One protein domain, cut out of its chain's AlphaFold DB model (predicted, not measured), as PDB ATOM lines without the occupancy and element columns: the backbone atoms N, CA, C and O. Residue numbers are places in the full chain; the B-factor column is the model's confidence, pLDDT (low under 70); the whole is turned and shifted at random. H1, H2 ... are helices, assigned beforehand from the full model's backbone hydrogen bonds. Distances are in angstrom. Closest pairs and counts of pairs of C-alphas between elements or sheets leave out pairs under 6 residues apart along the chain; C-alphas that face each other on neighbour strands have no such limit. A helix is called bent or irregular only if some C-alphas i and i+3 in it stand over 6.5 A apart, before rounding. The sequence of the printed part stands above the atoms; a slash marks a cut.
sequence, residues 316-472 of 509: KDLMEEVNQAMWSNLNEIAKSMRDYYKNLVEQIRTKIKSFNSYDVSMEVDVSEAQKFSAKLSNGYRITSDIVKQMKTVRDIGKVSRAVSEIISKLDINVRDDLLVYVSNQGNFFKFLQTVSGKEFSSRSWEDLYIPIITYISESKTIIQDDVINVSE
ATOM      1  N   LYS A 316     246.991 349.165 386.216       83.00
ATOM      2  CA  LYS A 316     247.544 349.300 387.568       83.00
ATOM      3  C   LYS A 316     249.067 349.431 387.533       83.00
ATOM      4  O   LYS A 316     249.601 350.380 388.098       83.00
ATOM      5  N   ASP A 317     249.736 348.517 386.846       82.19
ATOM      6  CA  ASP A 317     251.196 348.486 386.825       82.19
ATOM      7  C   ASP A 317     251.754 349.691 386.055       82.19
ATOM      8  O   ASP A 317     252.694 350.351 386.497       82.19
ATOM      9  N   LEU A 318     251.090 350.080 384.959       82.69
ATOM     10  CA  LEU A 318     251.439 351.296 384.229       82.69
ATOM     11  C   LEU A 318     251.285 352.558 385.089       82.69
ATOM     12  O   LEU A 318     252.094 353.477 384.992       82.69
ATOM     13  N   MET A 319     250.261 352.617 385.939       83.44
ATOM     14  CA  MET A 319     250.071 353.731 386.865       83.44
ATOM     15  C   MET A 319     251.160 353.795 387.932       83.44
ATOM     16  O   MET A 319     251.587 354.896 388.281       83.44
ATOM     17  N   GLU A 320     251.610 352.651 388.449       83.25
ATOM     18  CA  GLU A 320     252.733 352.594 389.388       83.25
ATOM     19  C   GLU A 320     254.018 353.133 388.742       83.25
ATOM     20  O   GLU A 320     254.718 353.938 389.363       83.25
ATOM     21  N   GLU A 321     254.264 352.800 387.474       81.38
ATOM     22  CA  GLU A 321     255.431 353.284 386.729       81.38
ATOM     23  C   GLU A 321     255.344 354.783 386.407       81.38
ATOM     24  O   GLU A 321     256.292 355.528 386.658       81.38
ATOM     25  N   VAL A 322     254.186 355.271 385.945       82.88
ATOM     26  CA  VAL A 322     253.944 356.714 385.748       82.88
ATOM     27  C   VAL A 322     254.176 357.464 387.065       82.88
ATOM     28  O   VAL A 322     254.871 358.479 387.096       82.88
ATOM     29  N   ASN A 323     253.655 356.946 388.182       84.00
ATOM     30  CA  ASN A 323     253.852 357.507 389.522       84.00
ATOM     31  C   ASN A 323     255.331 357.521 389.945       84.00
ATOM     32  O   ASN A 323     255.789 358.501 390.539       84.00
ATOM     33  N   GLN A 324     256.096 356.481 389.611       84.75
ATOM     34  CA  GLN A 324     257.536 356.415 389.855       84.75
ATOM     35  C   GLN A 324     258.322 357.416 388.996       84.75
ATOM     36  O   GLN A 324     259.159 358.149 389.534       84.75
ATOM     37  N   ALA A 325     258.029 357.500 387.699       83.81
ATOM     38  CA  ALA A 325     258.641 358.464 386.789       83.81
ATOM     39  C   ALA A 325     258.354 359.908 387.232       83.81
ATOM     40  O   ALA A 325     259.259 360.744 387.286       83.81
ATOM     41  N   MET A 326     257.116 360.203 387.638       83.69
ATOM     42  CA  MET A 326     256.753 361.506 388.199       83.69
ATOM     43  C   MET A 326     257.495 361.802 389.498       83.69
ATOM     44  O   MET A 326     258.038 362.894 389.641       83.69
ATOM     45  N   TRP A 327     257.566 360.843 390.427       87.62
ATOM     46  CA  TRP A 327     258.310 361.014 391.677       87.62
ATOM     47  C   TRP A 327     259.780 361.354 391.403       87.62
ATOM     48  O   TRP A 327     260.317 362.269 392.023       87.62
ATOM     49  N   SER A 328     260.412 360.671 390.441       89.25
ATOM     50  CA  SER A 328     261.801 360.929 390.042       89.25
ATOM     51  C   SER A 328     261.995 362.366 389.544       89.25
ATOM     52  O   SER A 328     262.856 363.087 390.045       89.25
ATOM     53  N   ASN A 329     261.137 362.832 388.634       88.62
ATOM     54  CA  ASN A 329     261.237 364.188 388.086       88.62
ATOM     55  C   ASN A 329     260.904 365.274 389.120       88.62
ATOM     56  O   ASN A 329     261.604 366.282 389.214       88.62
ATOM     57  N   LEU A 330     259.884 365.055 389.955       89.31
ATOM     58  CA  LEU A 330     259.572 365.947 391.073       89.31
ATOM     59  C   LEU A 330     260.718 366.006 392.090       89.31
ATOM     60  O   LEU A 330     260.948 367.060 392.678       89.31
ATOM     61  N   ASN A 331     261.453 364.910 392.290       92.12
ATOM     62  CA  ASN A 331     262.621 364.881 393.164       92.12
ATOM     63  C   ASN A 331     263.777 365.713 392.588       92.12
ATOM     64  O   ASN A 331     264.429 366.436 393.338       92.12
ATOM     65  N   GLU A 332     264.010 365.681 391.275       92.38
ATOM     66  CA  GLU A 332     265.002 366.559 390.626       92.38
ATOM     67  C   GLU A 332     264.626 368.045 390.740       92.38
ATOM     68  O   GLU A 332     265.475 368.894 391.042       92.38
ATOM     69  N   ILE A 333     263.337 368.368 390.611       91.44
ATOM     70  CA  ILE A 333     262.824 369.719 390.876       91.44
ATOM     71  C   ILE A 333     263.059 370.107 392.344       91.44
ATOM     72  O   ILE A 333     263.605 371.174 392.631       91.44
ATOM     73  N   ALA A 334     262.707 369.226 393.282       92.56
ATOM     74  CA  ALA A 334     262.891 369.451 394.712       92.56
ATOM     75  C   ALA A 334     264.373 369.643 395.087       92.56
ATOM     76  O   ALA A 334     264.692 370.488 395.928       92.56
ATOM     77  N   LYS A 335     265.300 368.915 394.449       93.88
ATOM     78  CA  LYS A 335     266.751 369.131 394.595       93.88
ATOM     79  C   LYS A 335     267.158 370.522 394.118       93.88
ATOM     80  O   LYS A 335     267.795 371.242 394.880       93.88
ATOM     81  N   SER A 336     266.712 370.930 392.930       92.12
ATOM     82  CA  SER A 336     266.999 372.263 392.374       92.12
ATOM     83  C   SER A 336     266.511 373.378 393.308       92.12
ATOM     84  O   SER A 336     267.235 374.330 393.598       92.12
ATOM     85  N   MET A 337     265.309 373.219 393.874       92.50
ATOM     86  CA  MET A 337     264.778 374.140 394.883       92.50
ATOM     87  C   MET A 337     265.609 374.143 396.168       92.50
ATOM     88  O   MET A 337     265.897 375.204 396.723       92.50
ATOM     89  N   ARG A 338     266.008 372.968 396.662       93.44
ATOM     90  CA  ARG A 338     266.839 372.843 397.865       93.44
ATOM     91  C   ARG A 338     268.185 373.538 397.685       93.44
ATOM     92  O   ARG A 338     268.617 374.249 398.590       93.44
ATOM     93  N   ASP A 339     268.828 373.347 396.541       93.88
ATOM     94  CA  ASP A 339     270.129 373.942 396.245       93.88
ATOM     95  C   ASP A 339     270.030 375.462 396.085       93.88
ATOM     96  O   ASP A 339     270.879 376.185 396.608       93.88
ATOM     97  N   TYR A 340     268.941 375.958 395.487       92.44
ATOM     98  CA  TYR A 340     268.625 377.387 395.470       92.44
ATOM     99  C   TYR A 340     268.562 377.977 396.887       92.44
ATOM    100  O   TYR A 340     269.256 378.953 397.181       92.44
ATOM    101  N   TYR A 341     267.789 377.370 397.796       92.44
ATOM    102  CA  TYR A 341     267.682 377.875 399.169       92.44
ATOM    103  C   TYR A 341     268.988 377.745 399.950       92.44
ATOM    104  O   TYR A 341     269.319 378.650 400.712       92.44
ATOM    105  N   LYS A 342     269.754 376.666 399.754       94.44
ATOM    106  CA  LYS A 342     271.082 376.522 400.368       94.44
ATOM    107  C   LYS A 342     272.029 377.634 399.942       94.44
ATOM    108  O   LYS A 342     272.689 378.225 400.790       94.44
ATOM    109  N   ASN A 343     272.066 377.939 398.647       93.12
ATOM    110  CA  ASN A 343     272.885 379.022 398.115       93.12
ATOM    111  C   ASN A 343     272.430 380.379 398.675       93.12
ATOM    112  O   ASN A 343     273.251 381.149 399.167       93.12
ATOM    113  N   LEU A 344     271.118 380.635 398.700       90.75
ATOM    114  CA  LEU A 344     270.559 381.857 399.279       90.75
ATOM    115  C   LEU A 344     270.959 382.037 400.752       90.75
ATOM    116  O   LEU A 344     271.388 383.122 401.143       90.75
ATOM    117  N   VAL A 345     270.847 380.984 401.563       92.81
ATOM    118  CA  VAL A 345     271.255 381.009 402.974       92.81
ATOM    119  C   VAL A 345     272.761 381.237 403.092       92.81
ATOM    120  O   VAL A 345     273.177 382.099 403.859       92.81
ATOM    121  N   GLU A 346     273.591 380.545 402.313       93.88
ATOM    122  CA  GLU A 346     275.048 380.700 402.395       93.88
ATOM    123  C   GLU A 346     275.523 382.101 401.977       93.88
ATOM    124  O   GLU A 346     276.427 382.655 402.607       93.88
ATOM    125  N   GLN A 347     274.873 382.728 400.989       90.31
ATOM    126  CA  GLN A 347     275.116 384.131 400.633       90.31
ATOM    127  C   GLN A 347     274.827 385.067 401.813       90.31
ATOM    128  O   GLN A 347     275.652 385.922 402.140       90.31
ATOM    129  N   ILE A 348     273.689 384.874 402.490       89.69
ATOM    130  CA  ILE A 348     273.311 385.663 403.671       89.69
ATOM    131  C   ILE A 348     274.347 385.481 404.782       89.69
ATOM    132  O   ILE A 348     274.832 386.463 405.343       89.69
ATOM    133  N   ARG A 349     274.730 384.237 405.073       91.75
ATOM    134  CA  ARG A 349     275.704 383.918 406.124       91.75
ATOM    135  C   ARG A 349     277.080 384.502 405.828       91.75
ATOM    136  O   ARG A 349     277.692 385.102 406.709       91.75
ATOM    137  N   THR A 350     277.553 384.371 404.590       90.06
ATOM    138  CA  THR A 350     278.821 384.962 404.138       90.06
ATOM    139  C   THR A 350     278.795 386.475 404.313       90.06
ATOM    140  O   THR A 350     279.738 387.055 404.855       90.06
ATOM    141  N   LYS A 351     277.682 387.116 403.937       87.00
ATOM    142  CA  LYS A 351     277.513 388.555 404.105       87.00
ATOM    143  C   LYS A 351     277.503 388.971 405.578       87.00
ATOM    144  O   LYS A 351     278.218 389.901 405.932       87.00
ATOM    145  N   ILE A 352     276.779 388.261 406.444       87.06
ATOM    146  CA  ILE A 352     276.768 388.525 407.894       87.06
ATOM    147  C   ILE A 352     278.184 388.419 408.472       87.06
ATOM    148  O   ILE A 352     278.652 389.335 409.142       87.06
ATOM    149  N   LYS A 353     278.911 387.345 408.148       87.94
ATOM    150  CA  LYS A 353     280.285 387.128 408.627       87.94
ATOM    151  C   LYS A 353     281.265 388.195 408.130       87.94
ATOM    152  O   LYS A 353     282.211 388.518 408.845       87.94
ATOM    153  N   SER A 354     281.035 388.773 406.948       86.62
ATOM    154  CA  SER A 354     281.900 389.825 406.394       86.62
ATOM    155  C   SER A 354     281.932 391.104 407.242       86.62
ATOM    156  O   SER A 354     282.970 391.769 407.281       86.62
ATOM    157  N   PHE A 355     280.872 391.394 408.011       82.19
ATOM    158  CA  PHE A 355     280.838 392.535 408.937       82.19
ATOM    159  C   PHE A 355     281.854 392.418 410.082       82.19
ATOM    160  O   PHE A 355     282.192 393.422 410.705       82.19
ATOM    161  N   ASN A 356     282.385 391.221 410.348       81.25
ATOM    162  CA  ASN A 356     283.435 391.048 411.345       81.25
ATOM    163  C   ASN A 356     284.853 391.351 410.814       81.25
ATOM    164  O   ASN A 356     285.816 391.347 411.579       81.25
ATOM    165  N   SER A 357     285.026 391.618 409.516       79.50
ATOM    166  CA  SER A 357     286.345 391.943 408.959       79.50
ATOM    167  C   SER A 357     286.795 393.372 409.324       79.50
ATOM    168  O   SER A 357     285.974 394.260 409.560       79.50
ATOM    169  N   TYR A 358     288.111 393.595 409.432       67.00
ATOM    170  CA  TYR A 358     288.702 394.905 409.765       67.00
ATOM    171  C   TYR A 358     288.769 395.872 408.572       67.00
ATOM    172  O   TYR A 358     288.890 397.073 408.783       67.00
ATOM    173  N   ASP A 359     288.671 395.358 407.344       61.72
ATOM    174  CA  ASP A 359     289.036 396.087 406.121       61.72
ATOM    175  C   ASP A 359     287.866 396.756 405.387       61.72
ATOM    176  O   ASP A 359     288.080 397.445 404.391       61.72
ATOM    177  N   VAL A 360     286.621 396.568 405.834       55.84
ATOM    178  CA  VAL A 360     285.460 397.015 405.059       55.84
ATOM    179  C   VAL A 360     284.640 398.027 405.851       55.84
ATOM    180  O   VAL A 360     283.898 397.670 406.765       55.84
ATOM    181  N   SER A 361     284.724 399.303 405.460       54.81
ATOM    182  CA  SER A 361     283.736 400.329 405.819       54.81
ATOM    183  C   SER A 361     282.433 400.042 405.067       54.81
ATOM    184  O   SER A 361     282.096 400.699 404.083       54.81
ATOM    185  N   MET A 362     281.750 398.970 405.453       58.00
ATOM    186  CA  MET A 362     280.526 398.546 404.794       58.00
ATOM    187  C   MET A 362     279.343 399.257 405.443       58.00
ATOM    188  O   MET A 362     279.026 399.011 406.605       58.00
ATOM    189  N   GLU A 363     278.682 400.139 404.691       60.94
ATOM    190  CA  GLU A 363     277.346 400.596 405.065       60.94
ATOM    191  C   GLU A 363     276.417 399.380 405.121       60.94
ATOM    192  O   GLU A 363     276.311 398.594 404.174       60.94
ATOM    193  N   VAL A 364     275.762 399.197 406.266       65.06
ATOM    194  CA  VAL A 364     274.768 398.142 406.446       65.06
ATOM    195  C   VAL A 364     273.530 398.521 405.632       65.06
ATOM    196  O   VAL A 364     272.705 399.315 406.081       65.06
ATOM    197  N   ASP A 365     273.380 397.952 404.431       73.56
ATOM    198  CA  ASP A 365     272.152 398.105 403.643       73.56
ATOM    199  C   ASP A 365     271.023 397.261 404.256       73.56
ATOM    200  O   ASP A 365     270.847 396.072 403.964       73.56
ATOM    201  N   VAL A 366     270.228 397.906 405.111       76.44
ATOM    202  CA  VAL A 366     269.016 397.334 405.716       76.44
ATOM    203  C   VAL A 366     268.027 396.854 404.643       76.44
ATOM    204  O   VAL A 366     267.320 395.867 404.867       76.44
ATOM    205  N   SER A 367     267.999 397.484 403.460       80.81
ATOM    206  CA  SER A 367     267.121 397.079 402.355       80.81
ATOM    207  C   SER A 367     267.473 395.686 401.839       80.81
ATOM    208  O   SER A 367     266.586 394.915 401.470       80.81
ATOM    209  N   GLU A 368     268.754 395.320 401.844       81.00
ATOM    210  CA  GLU A 368     269.198 394.022 401.352       81.00
ATOM    211  C   GLU A 368     268.842 392.898 402.326       81.00
ATOM    212  O   GLU A 368     268.303 391.869 401.916       81.00
ATOM    213  N   ALA A 369     269.023 393.127 403.630       77.31
ATOM    214  CA  ALA A 369     268.572 392.200 404.669       77.31
ATOM    215  C   ALA A 369     267.047 391.980 404.615       77.31
ATOM    216  O   ALA A 369     266.570 390.844 404.710       77.31
ATOM    217  N   GLN A 370     266.279 393.050 404.387       82.69
ATOM    218  CA  GLN A 370     264.830 392.968 404.187       82.69
ATOM    219  C   GLN A 370     264.468 392.168 402.928       82.69
ATOM    220  O   GLN A 370     263.594 391.301 402.995       82.69
ATOM    221  N   LYS A 371     265.161 392.387 401.800       86.75
ATOM    222  CA  LYS A 371     264.972 391.604 400.562       86.75
ATOM    223  C   LYS A 371     265.235 390.116 400.793       86.75
ATOM    224  O   LYS A 371     264.442 389.287 400.348       86.75
ATOM    225  N   PHE A 372     266.302 389.760 401.506       84.50
ATOM    226  CA  PHE A 372     266.618 388.366 401.829       84.50
ATOM    227  C   PHE A 372     265.563 387.712 402.724       84.50
ATOM    228  O   PHE A 372     265.080 386.618 402.418       84.50
ATOM    229  N   SER A 373     265.151 388.397 403.793       84.31
ATOM    230  CA  SER A 373     264.099 387.910 404.692       84.31
ATOM    231  C   SER A 373     262.766 387.719 403.963       84.31
ATOM    232  O   SER A 373     262.091 386.701 404.146       84.31
ATOM    233  N   ALA A 374     262.413 388.654 403.075       87.69
ATOM    234  CA  ALA A 374     261.228 388.558 402.233       87.69
ATOM    235  C   ALA A 374     261.306 387.357 401.277       87.69
ATOM    236  O   ALA A 374     260.330 386.613 401.167       87.69
ATOM    237  N   LYS A 375     262.464 387.111 400.641       88.50
ATOM    238  CA  LYS A 375     262.680 385.936 399.776       88.50
ATOM    239  C   LYS A 375     262.501 384.617 400.532       88.50
ATOM    240  O   LYS A 375     261.764 383.759 400.055       88.50
ATOM    241  N   LEU A 376     263.109 384.462 401.711       87.94
ATOM    242  CA  LEU A 376     262.979 383.242 402.523       87.94
ATOM    243  C   LEU A 376     261.546 383.031 403.020       87.94
ATOM    244  O   LEU A 376     261.017 381.926 402.938       87.94
ATOM    245  N   SER A 377     260.895 384.098 403.488       89.38
ATOM    246  CA  SER A 377     259.524 384.038 404.010       89.38
ATOM    247  C   SER A 377     258.508 383.735 402.903       89.38
ATOM    248  O   SER A 377     257.615 382.904 403.087       89.38
ATOM    249  N   ASN A 378     258.660 384.357 401.729       89.06
ATOM    250  CA  ASN A 378     257.852 384.038 400.554       89.06
ATOM    251  C   ASN A 378     258.113 382.599 400.087       89.06
ATOM    252  O   ASN A 378     257.163 381.864 399.831       89.06
ATOM    253  N   GLY A 379     259.379 382.175 400.064       87.75
ATOM    254  CA  GLY A 379     259.785 380.813 399.735       87.75
ATOM    255  C   GLY A 379     259.181 379.749 400.651       87.75
ATOM    256  O   GLY A 379     258.616 378.767 400.166       87.75
ATOM    257  N   TYR A 380     259.207 379.977 401.966       90.94
ATOM    258  CA  TYR A 380     258.556 379.118 402.956       90.94
ATOM    259  C   TYR A 380     257.051 379.015 402.706       90.94
ATOM    260  O   TYR A 380     256.517 377.911 402.604       90.94
ATOM    261  N   ARG A 381     256.365 380.160 402.576       91.25
ATOM    262  CA  ARG A 381     254.913 380.210 402.355       91.25
ATOM    263  C   ARG A 381     254.532 379.438 401.096       91.25
ATOM    264  O   ARG A 381     253.691 378.548 401.156       91.25
ATOM    265  N   ILE A 382     255.199 379.744 399.986       87.50
ATOM    266  CA  ILE A 382     254.965 379.111 398.691       87.50
ATOM    267  C   ILE A 382     255.199 377.592 398.767       87.50
ATOM    268  O   ILE A 382     254.339 376.820 398.350       87.50
ATOM    269  N   THR A 383     256.321 377.149 399.340       88.56
ATOM    270  CA  THR A 383     256.646 375.714 399.450       88.56
ATOM    271  C   THR A 383     255.677 374.983 400.389       88.56
ATOM    272  O   THR A 383     255.265 373.858 400.112       88.56
ATOM    273  N   SER A 384     255.249 375.629 401.479       90.69
ATOM    274  CA  SER A 384     254.221 375.101 402.386       90.69
ATOM    275  C   SER A 384     252.876 374.928 401.688       90.69
ATOM    276  O   SER A 384     252.209 373.907 401.872       90.69
ATOM    277  N   ASP A 385     252.494 375.890 400.848       87.12
ATOM    278  CA  ASP A 385     251.266 375.812 400.069       87.12
ATOM    279  C   ASP A 385     251.313 374.647 399.061       87.12
ATOM    280  O   ASP A 385     250.299 373.964 398.917       87.12
ATOM    281  N   ILE A 386     252.474 374.318 398.463       84.38
ATOM    282  CA  ILE A 386     252.637 373.076 397.669       84.38
ATOM    283  C   ILE A 386     252.348 371.857 398.515       84.38
ATOM    284  O   ILE A 386     251.556 371.018 398.110       84.38
ATOM    285  N   VAL A 387     253.003 371.727 399.668       88.75
ATOM    286  CA  VAL A 387     252.864 370.530 400.504       88.75
ATOM    287  C   VAL A 387     251.408 370.336 400.920       88.75
ATOM    288  O   VAL A 387     250.906 369.216 400.887       88.75
ATOM    289  N   LYS A 388     250.688 371.417 401.241       86.81
ATOM    290  CA  LYS A 388     249.240 371.359 401.503       86.81
ATOM    291  C   LYS A 388     248.448 370.929 400.269       86.81
ATOM    292  O   LYS A 388     247.534 370.114 400.392       86.81
ATOM    293  N   GLN A 389     248.787 371.460 399.095       81.31
ATOM    294  CA  GLN A 389     248.155 371.059 397.842       81.31
ATOM    295  C   GLN A 389     248.436 369.584 397.545       81.31
ATOM    296  O   GLN A 389     247.489 368.830 397.427       81.31
ATOM    297  N   MET A 390     249.682 369.117 397.544       82.06
ATOM    298  CA  MET A 390     250.037 367.710 397.307       82.06
ATOM    299  C   MET A 390     249.342 366.744 398.276       82.06
ATOM    300  O   MET A 390     248.863 365.705 397.843       82.06
ATOM    301  N   LYS A 391     249.172 367.124 399.550       80.62
ATOM    302  CA  LYS A 391     248.419 366.322 400.535       80.62
ATOM    303  C   LYS A 391     246.925 366.191 400.234       80.62
ATOM    304  O   LYS A 391     246.286 365.240 400.675       80.62
ATOM    305  N   THR A 392     246.339 367.185 399.572       72.19
ATOM    306  CA  THR A 392     244.885 367.274 399.341       72.19
ATOM    307  C   THR A 392     244.495 366.952 397.903       72.19
ATOM    308  O   THR A 392     243.353 366.583 397.623       72.19
ATOM    309  N   VAL A 393     245.436 367.094 396.977       68.56
ATOM    310  CA  VAL A 393     245.222 367.004 395.544       68.56
ATOM    311  C   VAL A 393     245.379 365.558 395.102       68.56
ATOM    312  O   VAL A 393     246.469 365.005 395.065       68.56
ATOM    313  N   ARG A 394     244.257 364.981 394.674       65.75
ATOM    314  CA  ARG A 394     244.215 363.704 393.945       65.75
ATOM    315  C   ARG A 394     244.451 363.871 392.437       65.75
ATOM    316  O   ARG A 394     244.645 362.890 391.734       65.75
ATOM    317  N   ASP A 395     244.419 365.116 391.949       67.62
ATOM    318  CA  ASP A 395     244.577 365.490 390.537       67.62
ATOM    319  C   ASP A 395     245.995 366.008 390.260       67.62
ATOM    320  O   ASP A 395     246.329 367.167 390.520       67.62
ATOM    321  N   ILE A 396     246.829 365.157 389.678       68.00
ATOM    322  CA  ILE A 396     248.238 365.456 389.387       68.00
ATOM    323  C   ILE A 396     248.416 366.663 388.463       68.00
ATOM    324  O   ILE A 396     249.393 367.409 388.582       68.00
ATOM    325  N   GLY A 397     247.454 366.926 387.578       66.56
ATOM    326  CA  GLY A 397     247.488 368.113 386.727       66.56
ATOM    327  C   GLY A 397     247.469 369.412 387.540       66.56
ATOM    328  O   GLY A 397     247.982 370.438 387.094       66.56
ATOM    329  N   LYS A 398     246.912 369.399 388.760       75.38
ATOM    330  CA  LYS A 398     246.992 370.536 389.693       75.38
ATOM    331  C   LYS A 398     248.355 370.614 390.378       75.38
ATOM    332  O   LYS A 398     248.875 371.715 390.520       75.38
ATOM    333  N   VAL A 399     248.954 369.475 390.738       75.69
ATOM    334  CA  VAL A 399     250.307 369.420 391.322       75.69
ATOM    335  C   VAL A 399     251.340 369.995 390.353       75.69
ATOM    336  O   VAL A 399     252.131 370.852 390.733       75.69
ATOM    337  N   SER A 400     251.286 369.591 389.085       74.44
ATOM    338  CA  SER A 400     252.219 370.046 388.041       74.44
ATOM    339  C   SER A 400     252.136 371.556 387.806       74.44
ATOM    340  O   SER A 400     253.158 372.242 387.726       74.44
ATOM    341  N   ARG A 401     250.911 372.101 387.763       78.81
ATOM    342  CA  ARG A 401     250.674 373.550 387.672       78.81
ATOM    343  C   ARG A 401     251.189 374.287 388.901       78.81
ATOM    344  O   ARG A 401     251.884 375.284 388.746       78.81
ATOM    345  N   ALA A 402     250.916 373.768 390.098       81.19
ATOM    346  CA  ALA A 402     251.413 374.352 391.338       81.19
ATOM    347  C   ALA A 402     252.946 374.412 391.357       81.19
ATOM    348  O   ALA A 402     253.512 375.457 391.657       81.19
ATOM    349  N   VAL A 403     253.624 373.329 390.967       83.06
ATOM    350  CA  VAL A 403     255.090 373.280 390.872       83.06
ATOM    351  C   VAL A 403     255.618 374.286 389.838       83.06
ATOM    352  O   VAL A 403     256.540 375.045 390.141       83.06
ATOM    353  N   SER A 404     254.994 374.364 388.658       82.81
ATOM    354  CA  SER A 404     255.396 375.288 387.581       82.81
ATOM    355  C   SER A 404     255.235 376.759 387.971       82.81
ATOM    356  O   SER A 404     256.154 377.560 387.796       82.81
ATOM    357  N   GLU A 405     254.097 377.121 388.574       81.75
ATOM    358  CA  GLU A 405     253.862 378.475 389.087       81.75
ATOM    359  C   GLU A 405     254.925 378.904 390.097       81.75
ATOM    360  O   GLU A 405     255.200 380.091 390.255       81.75
ATOM    361  N   ILE A 406     255.502 377.950 390.816       78.75
ATOM    362  CA  ILE A 406     256.403 378.222 391.928       78.75
ATOM    363  C   ILE A 406     257.827 378.373 391.467       78.75
ATOM    364  O   ILE A 406     258.488 379.313 391.898       78.75
ATOM    365  N   ILE A 407     258.263 377.512 390.557       84.88
ATOM    366  CA  ILE A 407     259.524 377.707 389.849       84.88
ATOM    367  C   ILE A 407     259.546 379.105 389.220       84.88
ATOM    368  O   ILE A 407     260.510 379.841 389.421       84.88
ATOM    369  N   SER A 408     258.435 379.524 388.601       85.19
ATOM    370  CA  SER A 408     258.278 380.880 388.064       85.19
ATOM    371  C   SER A 408     258.292 381.970 389.151       85.19
ATOM    372  O   SER A 408     259.050 382.929 389.044       85.19
ATOM    373  N   LYS A 409     257.508 381.835 390.233       84.81
ATOM    374  CA  LYS A 409     257.441 382.833 391.326       84.81
ATOM    375  C   LYS A 409     258.750 382.981 392.107       84.81
ATOM    376  O   LYS A 409     258.977 384.030 392.708       84.81
ATOM    377  N   LEU A 410     259.552 381.923 392.179       80.94
ATOM    378  CA  LEU A 410     260.820 381.898 392.906       80.94
ATOM    379  C   LEU A 410     262.026 382.202 392.015       80.94
ATOM    380  O   LEU A 410     263.117 382.348 392.563       80.94
ATOM    381  N   ASP A 411     261.823 382.318 390.698       85.00
ATOM    382  CA  ASP A 411     262.884 382.523 389.706       85.00
ATOM    383  C   ASP A 411     263.988 381.454 389.815       85.00
ATOM    384  O   ASP A 411     265.187 381.733 389.828       85.00
ATOM    385  N   ILE A 412     263.571 380.195 389.991       86.25
ATOM    386  CA  ILE A 412     264.494 379.063 390.115       86.25
ATOM    387  C   ILE A 412     264.770 378.529 388.718       86.25
ATOM    388  O   ILE A 412     263.848 378.174 387.990       86.25
ATOM    389  N   ASN A 413     266.046 378.411 388.364       86.06
ATOM    390  CA  ASN A 413     266.436 377.785 387.110       86.06
ATOM    391  C   ASN A 413     266.204 376.267 387.187       86.06
ATOM    392  O   ASN A 413     267.016 375.529 387.747       86.06
ATOM    393  N   VAL A 414     265.078 375.817 386.646       86.06
ATOM    394  CA  VAL A 414     264.749 374.405 386.435       86.06
ATOM    395  C   VAL A 414     264.650 374.185 384.936       86.06
ATOM    396  O   VAL A 414     264.193 375.060 384.210       86.06
ATOM    397  N   ARG A 415     265.076 373.014 384.462       85.62
ATOM    398  CA  ARG A 415     264.943 372.691 383.045       85.62
ATOM    399  C   ARG A 415     263.462 372.633 382.650       85.62
ATOM    400  O   ARG A 415     262.695 371.887 383.260       85.62
ATOM    401  N   ASP A 416     263.086 373.376 381.612       82.94
ATOM    402  CA  ASP A 416     261.700 373.454 381.126       82.94
ATOM    403  C   ASP A 416     261.130 372.086 380.721       82.94
ATOM    404  O   ASP A 416     259.940 371.821 380.899       82.94
ATOM    405  N   ASP A 417     261.978 371.182 380.229       83.69
ATOM    406  CA  ASP A 417     261.560 369.846 379.810       83.69
ATOM    407  C   ASP A 417     261.046 368.991 380.980       83.69
ATOM    408  O   ASP A 417     260.095 368.234 380.801       83.69
ATOM    409  N   LEU A 418     261.575 369.177 382.196       84.88
ATOM    410  CA  LEU A 418     261.074 368.495 383.396       84.88
ATOM    411  C   LEU A 418     259.653 368.942 383.756       84.88
ATOM    412  O   LEU A 418     258.829 368.121 384.160       84.88
ATOM    413  N   LEU A 419     259.352 370.234 383.601       84.31
ATOM    414  CA  LEU A 419     258.024 370.784 383.883       84.31
ATOM    415  C   LEU A 419     256.983 370.270 382.892       84.31
ATOM    416  O   LEU A 419     255.905 369.821 383.293       84.31
ATOM    417  N   VAL A 420     257.331 370.295 381.603       84.19
ATOM    418  CA  VAL A 420     256.488 369.753 380.533       84.19
ATOM    419  C   VAL A 420     256.260 368.258 380.748       84.19
ATOM    420  O   VAL A 420     255.116 367.805 380.706       84.19
ATOM    421  N   TYR A 421     257.313 367.503 381.067       85.31
ATOM    422  CA  TYR A 421     257.216 366.069 381.329       85.31
ATOM    423  C   TYR A 421     256.279 365.759 382.501       85.31
ATOM    424  O   TYR A 421     255.367 364.943 382.363       85.31
ATOM    425  N   VAL A 422     256.449 366.431 383.645       85.25
ATOM    426  CA  VAL A 422     255.600 366.235 384.834       85.25
ATOM    427  C   VAL A 422     254.135 366.558 384.526       85.25
ATOM    428  O   VAL A 422     253.249 365.782 384.887       85.25
ATOM    429  N   SER A 423     253.876 367.642 383.790       84.88
ATOM    430  CA  SER A 423     252.526 367.999 383.342       84.88
ATOM    431  C   SER A 423     251.907 366.919 382.445       84.88
ATOM    432  O   SER A 423     250.771 366.492 382.678       84.88
ATOM    433  N   ASN A 424     252.656 366.433 381.454       85.50
ATOM    434  CA  ASN A 424     252.187 365.413 380.517       85.50
ATOM    435  C   ASN A 424     251.898 364.080 381.220       85.50
ATOM    436  O   ASN A 424     250.831 363.496 381.020       85.50
ATOM    437  N   GLN A 425     252.789 363.634 382.110       84.00
ATOM    438  CA  GLN A 425     252.562 362.431 382.915       84.00
ATOM    439  C   GLN A 425     251.363 362.586 383.856       84.00
ATOM    440  O   GLN A 425     250.592 361.643 384.028       84.00
ATOM    441  N   GLY A 426     251.143 363.780 384.413       84.38
ATOM    442  CA  GLY A 426     249.967 364.060 385.233       84.38
ATOM    443  C   GLY A 426     248.651 363.938 384.460       84.38
ATOM    444  O   GLY A 426     247.694 363.343 384.964       84.38
ATOM    445  N   ASN A 427     248.610 364.435 383.221       85.69
ATOM    446  CA  ASN A 427     247.454 364.272 382.332       85.69
ATOM    447  C   ASN A 427     247.214 362.798 381.987       85.69
ATOM    448  O   ASN A 427     246.077 362.322 382.040       85.69
ATOM    449  N   PHE A 428     248.283 362.061 381.690       86.81
ATOM    450  CA  PHE A 428     248.185 360.641 381.387       86.81
ATOM    451  C   PHE A 428     247.724 359.811 382.594       86.81
ATOM    452  O   PHE A 428     246.839 358.965 382.470       86.81
ATOM    453  N   PHE A 429     248.232 360.094 383.791       85.88
ATOM    454  CA  PHE A 429     247.790 359.428 385.013       85.88
ATOM    455  C   PHE A 429     246.298 359.657 385.287       85.88
ATOM    456  O   PHE A 429     245.572 358.716 385.611       85.88
ATOM    457  N   LYS A 430     245.811 360.892 385.099       85.25
ATOM    458  CA  LYS A 430     244.382 361.220 385.209       85.25
ATOM    459  C   LYS A 430     243.544 360.447 384.192       85.25
ATOM    460  O   LYS A 430     242.462 359.953 384.520       85.25
ATOM    461  N   PHE A 431     244.042 360.317 382.966       88.06
ATOM    462  CA  PHE A 431     243.419 359.472 381.956       88.06
ATOM    463  C   PHE A 431     243.337 358.011 382.425       88.06
ATOM    464  O   PHE A 431     242.248 357.442 382.399       88.06
ATOM    465  N   LEU A 432     244.425 357.434 382.946       87.25
ATOM    466  CA  LEU A 432     244.448 356.059 383.465       87.25
ATOM    467  C   LEU A 432     243.471 355.826 384.632       87.25
ATOM    468  O   LEU A 432     242.790 354.798 384.670       87.25
ATOM    469  N   GLN A 433     243.331 356.785 385.548       85.62
ATOM    470  CA  GLN A 433     242.305 356.735 386.600       85.62
ATOM    471  C   GLN A 433     240.890 356.728 386.007       85.62
ATOM    472  O   GLN A 433     240.045 355.925 386.404       85.62
ATOM    473  N   THR A 434     240.650 357.585 385.012       86.69
ATOM    474  CA  THR A 434     239.344 357.711 384.349       86.69
ATOM    475  C   THR A 434     238.960 356.413 383.638       86.69
ATOM    476  O   THR A 434     237.848 355.920 383.812       86.69
ATOM    477  N   VAL A 435     239.884 355.814 382.880       84.81
ATOM    478  CA  VAL A 435     239.597 354.607 382.086       84.81
ATOM    479  C   VAL A 435     239.512 353.327 382.918       84.81
ATOM    480  O   VAL A 435     238.810 352.391 382.535       84.81
ATOM    481  N   SER A 436     240.203 353.272 384.058       83.81
ATOM    482  CA  SER A 436     240.124 352.138 384.985       83.81
ATOM    483  C   SER A 436     238.932 352.220 385.938       83.81
ATOM    484  O   SER A 436     238.575 351.206 386.540       83.81
ATOM    485  N   GLY A 437     238.333 353.406 386.103       80.75
ATOM    486  CA  GLY A 437     237.295 353.661 387.104       80.75
ATOM    487  C   GLY A 437     237.793 353.504 388.545       80.75
ATOM    488  O   GLY A 437     236.986 353.322 389.455       80.75
ATOM    489  N   LYS A 438     239.114 353.519 388.758       80.38
ATOM    490  CA  LYS A 438     239.750 353.318 390.060       80.38
ATOM    491  C   LYS A 438     240.564 354.548 390.427       80.38
ATOM    492  O   LYS A 438     241.394 355.023 389.653       80.38
ATOM    493  N   GLU A 439     240.360 355.030 391.647       76.38
ATOM    494  CA  GLU A 439     241.287 355.975 392.254       76.38
ATOM    495  C   GLU A 439     242.489 355.202 392.794       76.38
ATOM    496  O   GLU A 439     242.349 354.294 393.612       76.38
ATOM    497  N   PHE A 440     243.678 355.570 392.331       71.06
ATOM    498  CA  PHE A 440     244.931 355.048 392.857       71.06
ATOM    499  C   PHE A 440     245.620 356.125 393.681       71.06
ATOM    500  O   PHE A 440     245.643 357.296 393.296       71.06
ATOM    501  N   SER A 441     246.193 355.712 394.807       66.00
ATOM    502  CA  SER A 441     247.034 356.568 395.632       66.00
ATOM    503  C   SER A 441     248.312 356.922 394.877       66.00
ATOM    504  O   SER A 441     249.033 356.035 394.414       66.00
ATOM    505  N   SER A 442     248.626 358.209 394.796       66.62
ATOM    506  CA  SER A 442     249.977 358.653 394.480       66.62
ATOM    507  C   SER A 442     250.944 358.241 395.591       66.62
ATOM    508  O   SER A 442     250.540 358.054 396.741       66.62
ATOM    509  N   ARG A 443     252.243 358.127 395.274       70.62
ATOM    510  CA  ARG A 443     253.255 358.207 396.340       70.62
ATOM    511  C   ARG A 443     253.092 359.574 397.014       70.62
ATOM    512  O   ARG A 443     252.645 360.517 396.361       70.62
ATOM    513  N   SER A 444     253.462 359.681 398.284       80.19
ATOM    514  CA  SER A 444     253.452 360.948 399.020       80.19
ATOM    515  C   SER A 444     254.477 361.922 398.422       80.19
ATOM    516  O   SER A 444     255.601 362.041 398.905       80.19
ATOM    517  N   TRP A 445     254.152 362.582 397.306       84.00
ATOM    518  CA  TRP A 445     255.056 363.529 396.645       84.00
ATOM    519  C   TRP A 445     255.379 364.718 397.546       84.00
ATOM    520  O   TRP A 445     256.438 365.323 397.393       84.00
ATOM    521  N   GLU A 446     254.519 365.028 398.518       87.44
ATOM    522  CA  GLU A 446     254.787 366.027 399.542       87.44
ATOM    523  C   GLU A 446     256.063 365.728 400.340       87.44
ATOM    524  O   GLU A 446     256.754 366.668 400.746       87.44
ATOM    525  N   ASP A 447     256.430 364.453 400.496       90.81
ATOM    526  CA  ASP A 447     257.627 364.034 401.231       90.81
ATOM    527  C   ASP A 447     258.913 364.535 400.564       90.81
ATOM    528  O   ASP A 447     259.934 364.706 401.231       90.81
ATOM    529  N   LEU A 448     258.871 364.850 399.265       91.62
ATOM    530  CA  LEU A 448     259.994 365.457 398.545       91.62
ATOM    531  C   LEU A 448     260.247 366.908 398.977       91.62
ATOM    532  O   LEU A 448     261.393 367.368 398.997       91.62
ATOM    533  N   TYR A 449     259.184 367.625 399.347       91.56
ATOM    534  CA  TYR A 449     259.212 369.063 399.626       91.56
ATOM    535  C   TYR A 449     259.237 369.378 401.125       91.56
ATOM    536  O   TYR A 449     259.743 370.436 401.508       91.56
ATOM    537  N   ILE A 450     258.776 368.466 401.989       93.56
ATOM    538  CA  ILE A 450     258.863 368.611 403.453       93.56
ATOM    539  C   ILE A 450     260.297 368.949 403.917       93.56
ATOM    540  O   ILE A 450     260.446 369.941 404.633       93.56
ATOM    541  N   PRO A 451     261.365 368.253 403.471       95.25
ATOM    542  CA  PRO A 451     262.735 368.589 403.870       95.25
ATOM    543  C   PRO A 451     263.168 370.010 403.487       95.25
ATOM    544  O   PRO A 451     264.011 370.597 404.159       95.25
ATOM    545  N   ILE A 452     262.603 370.577 402.416       94.12
ATOM    546  CA  ILE A 452     262.900 371.949 401.983       94.12
ATOM    547  C   ILE A 452     262.269 372.946 402.955       94.12
ATOM    548  O   ILE A 452     262.930 373.885 403.387       94.12
ATOM    549  N   ILE A 453     261.010 372.721 403.342       93.44
ATOM    550  CA  ILE A 453     260.311 373.549 404.337       93.44
ATOM    551  C   ILE A 453     261.067 373.528 405.664       93.44
ATOM    552  O   ILE A 453     261.303 374.588 406.248       93.44
ATOM    553  N   THR A 454     261.463 372.335 406.115       94.69
ATOM    554  CA  THR A 454     262.255 372.155 407.334       94.69
ATOM    555  C   THR A 454     263.561 372.941 407.248       94.69
ATOM    556  O   THR A 454     263.824 373.761 408.122       94.69
ATOM    557  N   TYR A 455     264.306 372.806 406.145       95.19
ATOM    558  CA  TYR A 455     265.552 373.545 405.937       95.19
ATOM    559  C   TYR A 455     265.360 375.069 405.976       95.19
ATOM    560  O   TYR A 455     266.108 375.764 406.659       95.19
ATOM    561  N   ILE A 456     264.344 375.608 405.287       92.19
ATOM    562  CA  ILE A 456     264.064 377.053 405.307       92.19
ATOM    563  C   ILE A 456     263.730 377.508 406.734       92.19
ATOM    564  O   ILE A 456     264.234 378.537 407.184       92.19
ATOM    565  N   SER A 457     262.920 376.737 407.462       91.56
ATOM    566  CA  SER A 457     262.555 377.049 408.846       91.56
ATOM    567  C   SER A 457     263.770 377.055 409.778       91.56
ATOM    568  O   SER A 457     263.945 377.998 410.545       91.56
ATOM    569  N   GLU A 458     264.622 376.034 409.696       93.69
ATOM    570  CA  GLU A 458     265.837 375.900 410.511       93.69
ATOM    571  C   GLU A 458     266.888 376.962 410.165       93.69
ATOM    572  O   GLU A 458     267.566 377.485 411.051       93.69
ATOM    573  N   SER A 459     266.981 377.352 408.888       92.62
ATOM    574  CA  SER A 459     267.922 378.382 408.436       92.62
ATOM    575  C   SER A 459     267.704 379.730 409.122       92.62
ATOM    576  O   SER A 459     268.662 380.476 409.314       92.62
ATOM    577  N   LYS A 460     266.471 380.027 409.557       89.31
ATOM    578  CA  LYS A 460     266.161 381.247 410.305       89.31
ATOM    579  C   LYS A 460     266.926 381.306 411.628       89.31
ATOM    580  O   LYS A 460     267.475 382.354 411.950       89.31
ATOM    581  N   THR A 461     266.981 380.192 412.358       90.50
ATOM    582  CA  THR A 461     267.728 380.090 413.618       90.50
ATOM    583  C   THR A 461     269.225 380.221 413.363       90.50
ATOM    584  O   THR A 461     269.877 381.033 414.002       90.50
ATOM    585  N   ILE A 462     269.748 379.525 412.348       91.94
ATOM    586  CA  ILE A 462     271.175 379.593 411.983       91.94
ATOM    587  C   ILE A 462     271.594 381.028 411.634       91.94
ATOM    588  O   ILE A 462     272.637 381.501 412.077       91.94
ATOM    589  N   ILE A 463     270.782 381.732 410.842       90.12
ATOM    590  CA  ILE A 463     271.038 383.130 410.477       90.12
ATOM    591  C   ILE A 463     270.986 384.028 411.721       90.12
ATOM    592  O   ILE A 463     271.813 384.925 411.853       90.12
ATOM    593  N   GLN A 464     270.040 383.795 412.634       89.44
ATOM    594  CA  GLN A 464     269.938 384.552 413.881       89.44
ATOM    595  C   GLN A 464     271.171 384.353 414.774       89.44
ATOM    596  O   GLN A 464     271.694 385.335 415.298       89.44
ATOM    597  N   ASP A 465     271.669 383.124 414.888       92.38
ATOM    598  CA  ASP A 465     272.885 382.816 415.644       92.38
ATOM    599  C   ASP A 465     274.114 383.491 415.017       92.38
ATOM    600  O   ASP A 465     274.910 384.110 415.722       92.38
ATOM    601  N   ASP A 466     274.247 383.454 413.684       91.38
ATOM    602  CA  ASP A 466     275.318 384.166 412.973       91.38
ATOM    603  C   ASP A 466     275.261 385.687 413.241       91.38
ATOM    604  O   ASP A 466     276.306 386.312 413.432       91.38
ATOM    605  N   VAL A 467     274.065 386.290 413.304       88.12
ATOM    606  CA  VAL A 467     273.889 387.717 413.643       88.12
ATOM    607  C   VAL A 467     274.325 388.014 415.080       88.12
ATOM    608  O   VAL A 467     275.030 389.001 415.297       88.12
ATOM    609  N   ILE A 468     273.930 387.185 416.050       90.69
ATOM    610  CA  ILE A 468     274.303 387.360 417.466       90.69
ATOM    611  C   ILE A 468     275.824 387.283 417.617       90.69
ATOM    612  O   ILE A 468     276.429 388.213 418.147       90.69
ATOM    613  N   ASN A 469     276.445 386.245 417.055       91.38
ATOM    614  CA  ASN A 469     277.893 386.038 417.118       91.38
ATOM    615  C   ASN A 469     278.676 387.219 416.519       91.38
ATOM    616  O   ASN A 469     279.681 387.667 417.075       91.38
ATOM    617  N   VAL A 470     278.224 387.750 415.378       89.38
ATOM    618  CA  VAL A 470     278.859 388.921 414.756       89.38
ATOM    619  C   VAL A 470     278.643 390.182 415.595       89.38
ATOM    620  O   VAL A 470     279.579 390.962 415.753       89.38
ATOM    621  N   SER A 471     277.453 390.378 416.170       87.38
ATOM    622  CA  SER A 471     277.165 391.518 417.048       87.38
ATOM    623  C   SER A 471     278.047 391.521 418.299       87.38
ATOM    624  O   SER A 471     278.565 392.574 418.672       87.38
ATOM    625  N   GLU A 472     278.236 390.365 418.937       91.44
ATOM    626  CA  GLU A 472     279.135 390.208 420.085       91.44
ATOM    627  C   GLU A 472     280.578 390.531 419.692       91.44
ATOM    628  O   GLU A 472     281.226 391.360 420.332       91.44
TER     629      GLU A 472
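AT A GLANCE: This is residues 316 to 472 of the 509 residues of an uncharacterized protein of Araneus ventricosus (UniProt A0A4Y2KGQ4). This is a long, slender, rod-like bundle of five helices, with H1 running along most of its length. The H3 and H4 hairpin packs towards the end where H1 begins, H5 runs beside H1 towards the other end, and H2 joins H5 to H3, so that contacts pass round from H1 to H4, H3, H2, H5 and back. The bundle is up and down, each helix running against the one before it. The printed part has 157 residues with five named helices, H1 to H5 in order, and no named strand: all helix. It is loose, with a radius of gyration of the C-alphas of 19.5 A and spans of 69 by 25 by 20 A.

HOW THE PARTS SIT: H1, residues 316 to 354, touches H4, residues 416 to 436, with residues 319 to 333 alone; the closest C-alphas, Met 326 and Val 422, are 5.9 A apart. H1 touches H5, residues 446 to 472, the same way at a shallow tilt of 7 degrees, closest at C-alphas 338 and 452, 5.8 A. H2, residues 366 to 392, touches H5, closest at C-alphas 387 and 446, 5.0 A. H2 and H3, residues 396 to 410, form a hairpin, closest at C-alphas 390 and 399, 6.2 A. H3 and H4 form another, closest at C-alphas 396 and 426, 4.7 A. Every O i to N i+4 pair is within hydrogen-bond range in H1, H2, H3 and H4; in H5 19 of 23 are.

IN THESE COORDINATES: H1 begins at C-alpha 316 (247.544, 349.300, 387.568) and is 56.4 A long. H2 is 39.1 A, H3 21.0 A and H4 30.6 A. H5, 40.0 A, ends at C-alpha 472 (279.135, 390.208, 420.085); it is irregular, but only just: C-alphas 448 and 451 are 6.8 A apart.

THE WHOLE: The C-alphas farthest apart, Tyr 358 and Gly 437, are 69.7 A apart. The printed part has no cut, and the link from H1 to H2 is long. The model's pLDDT is under 70 at residues 358 to 364, 393 to 397 and 441 to 442.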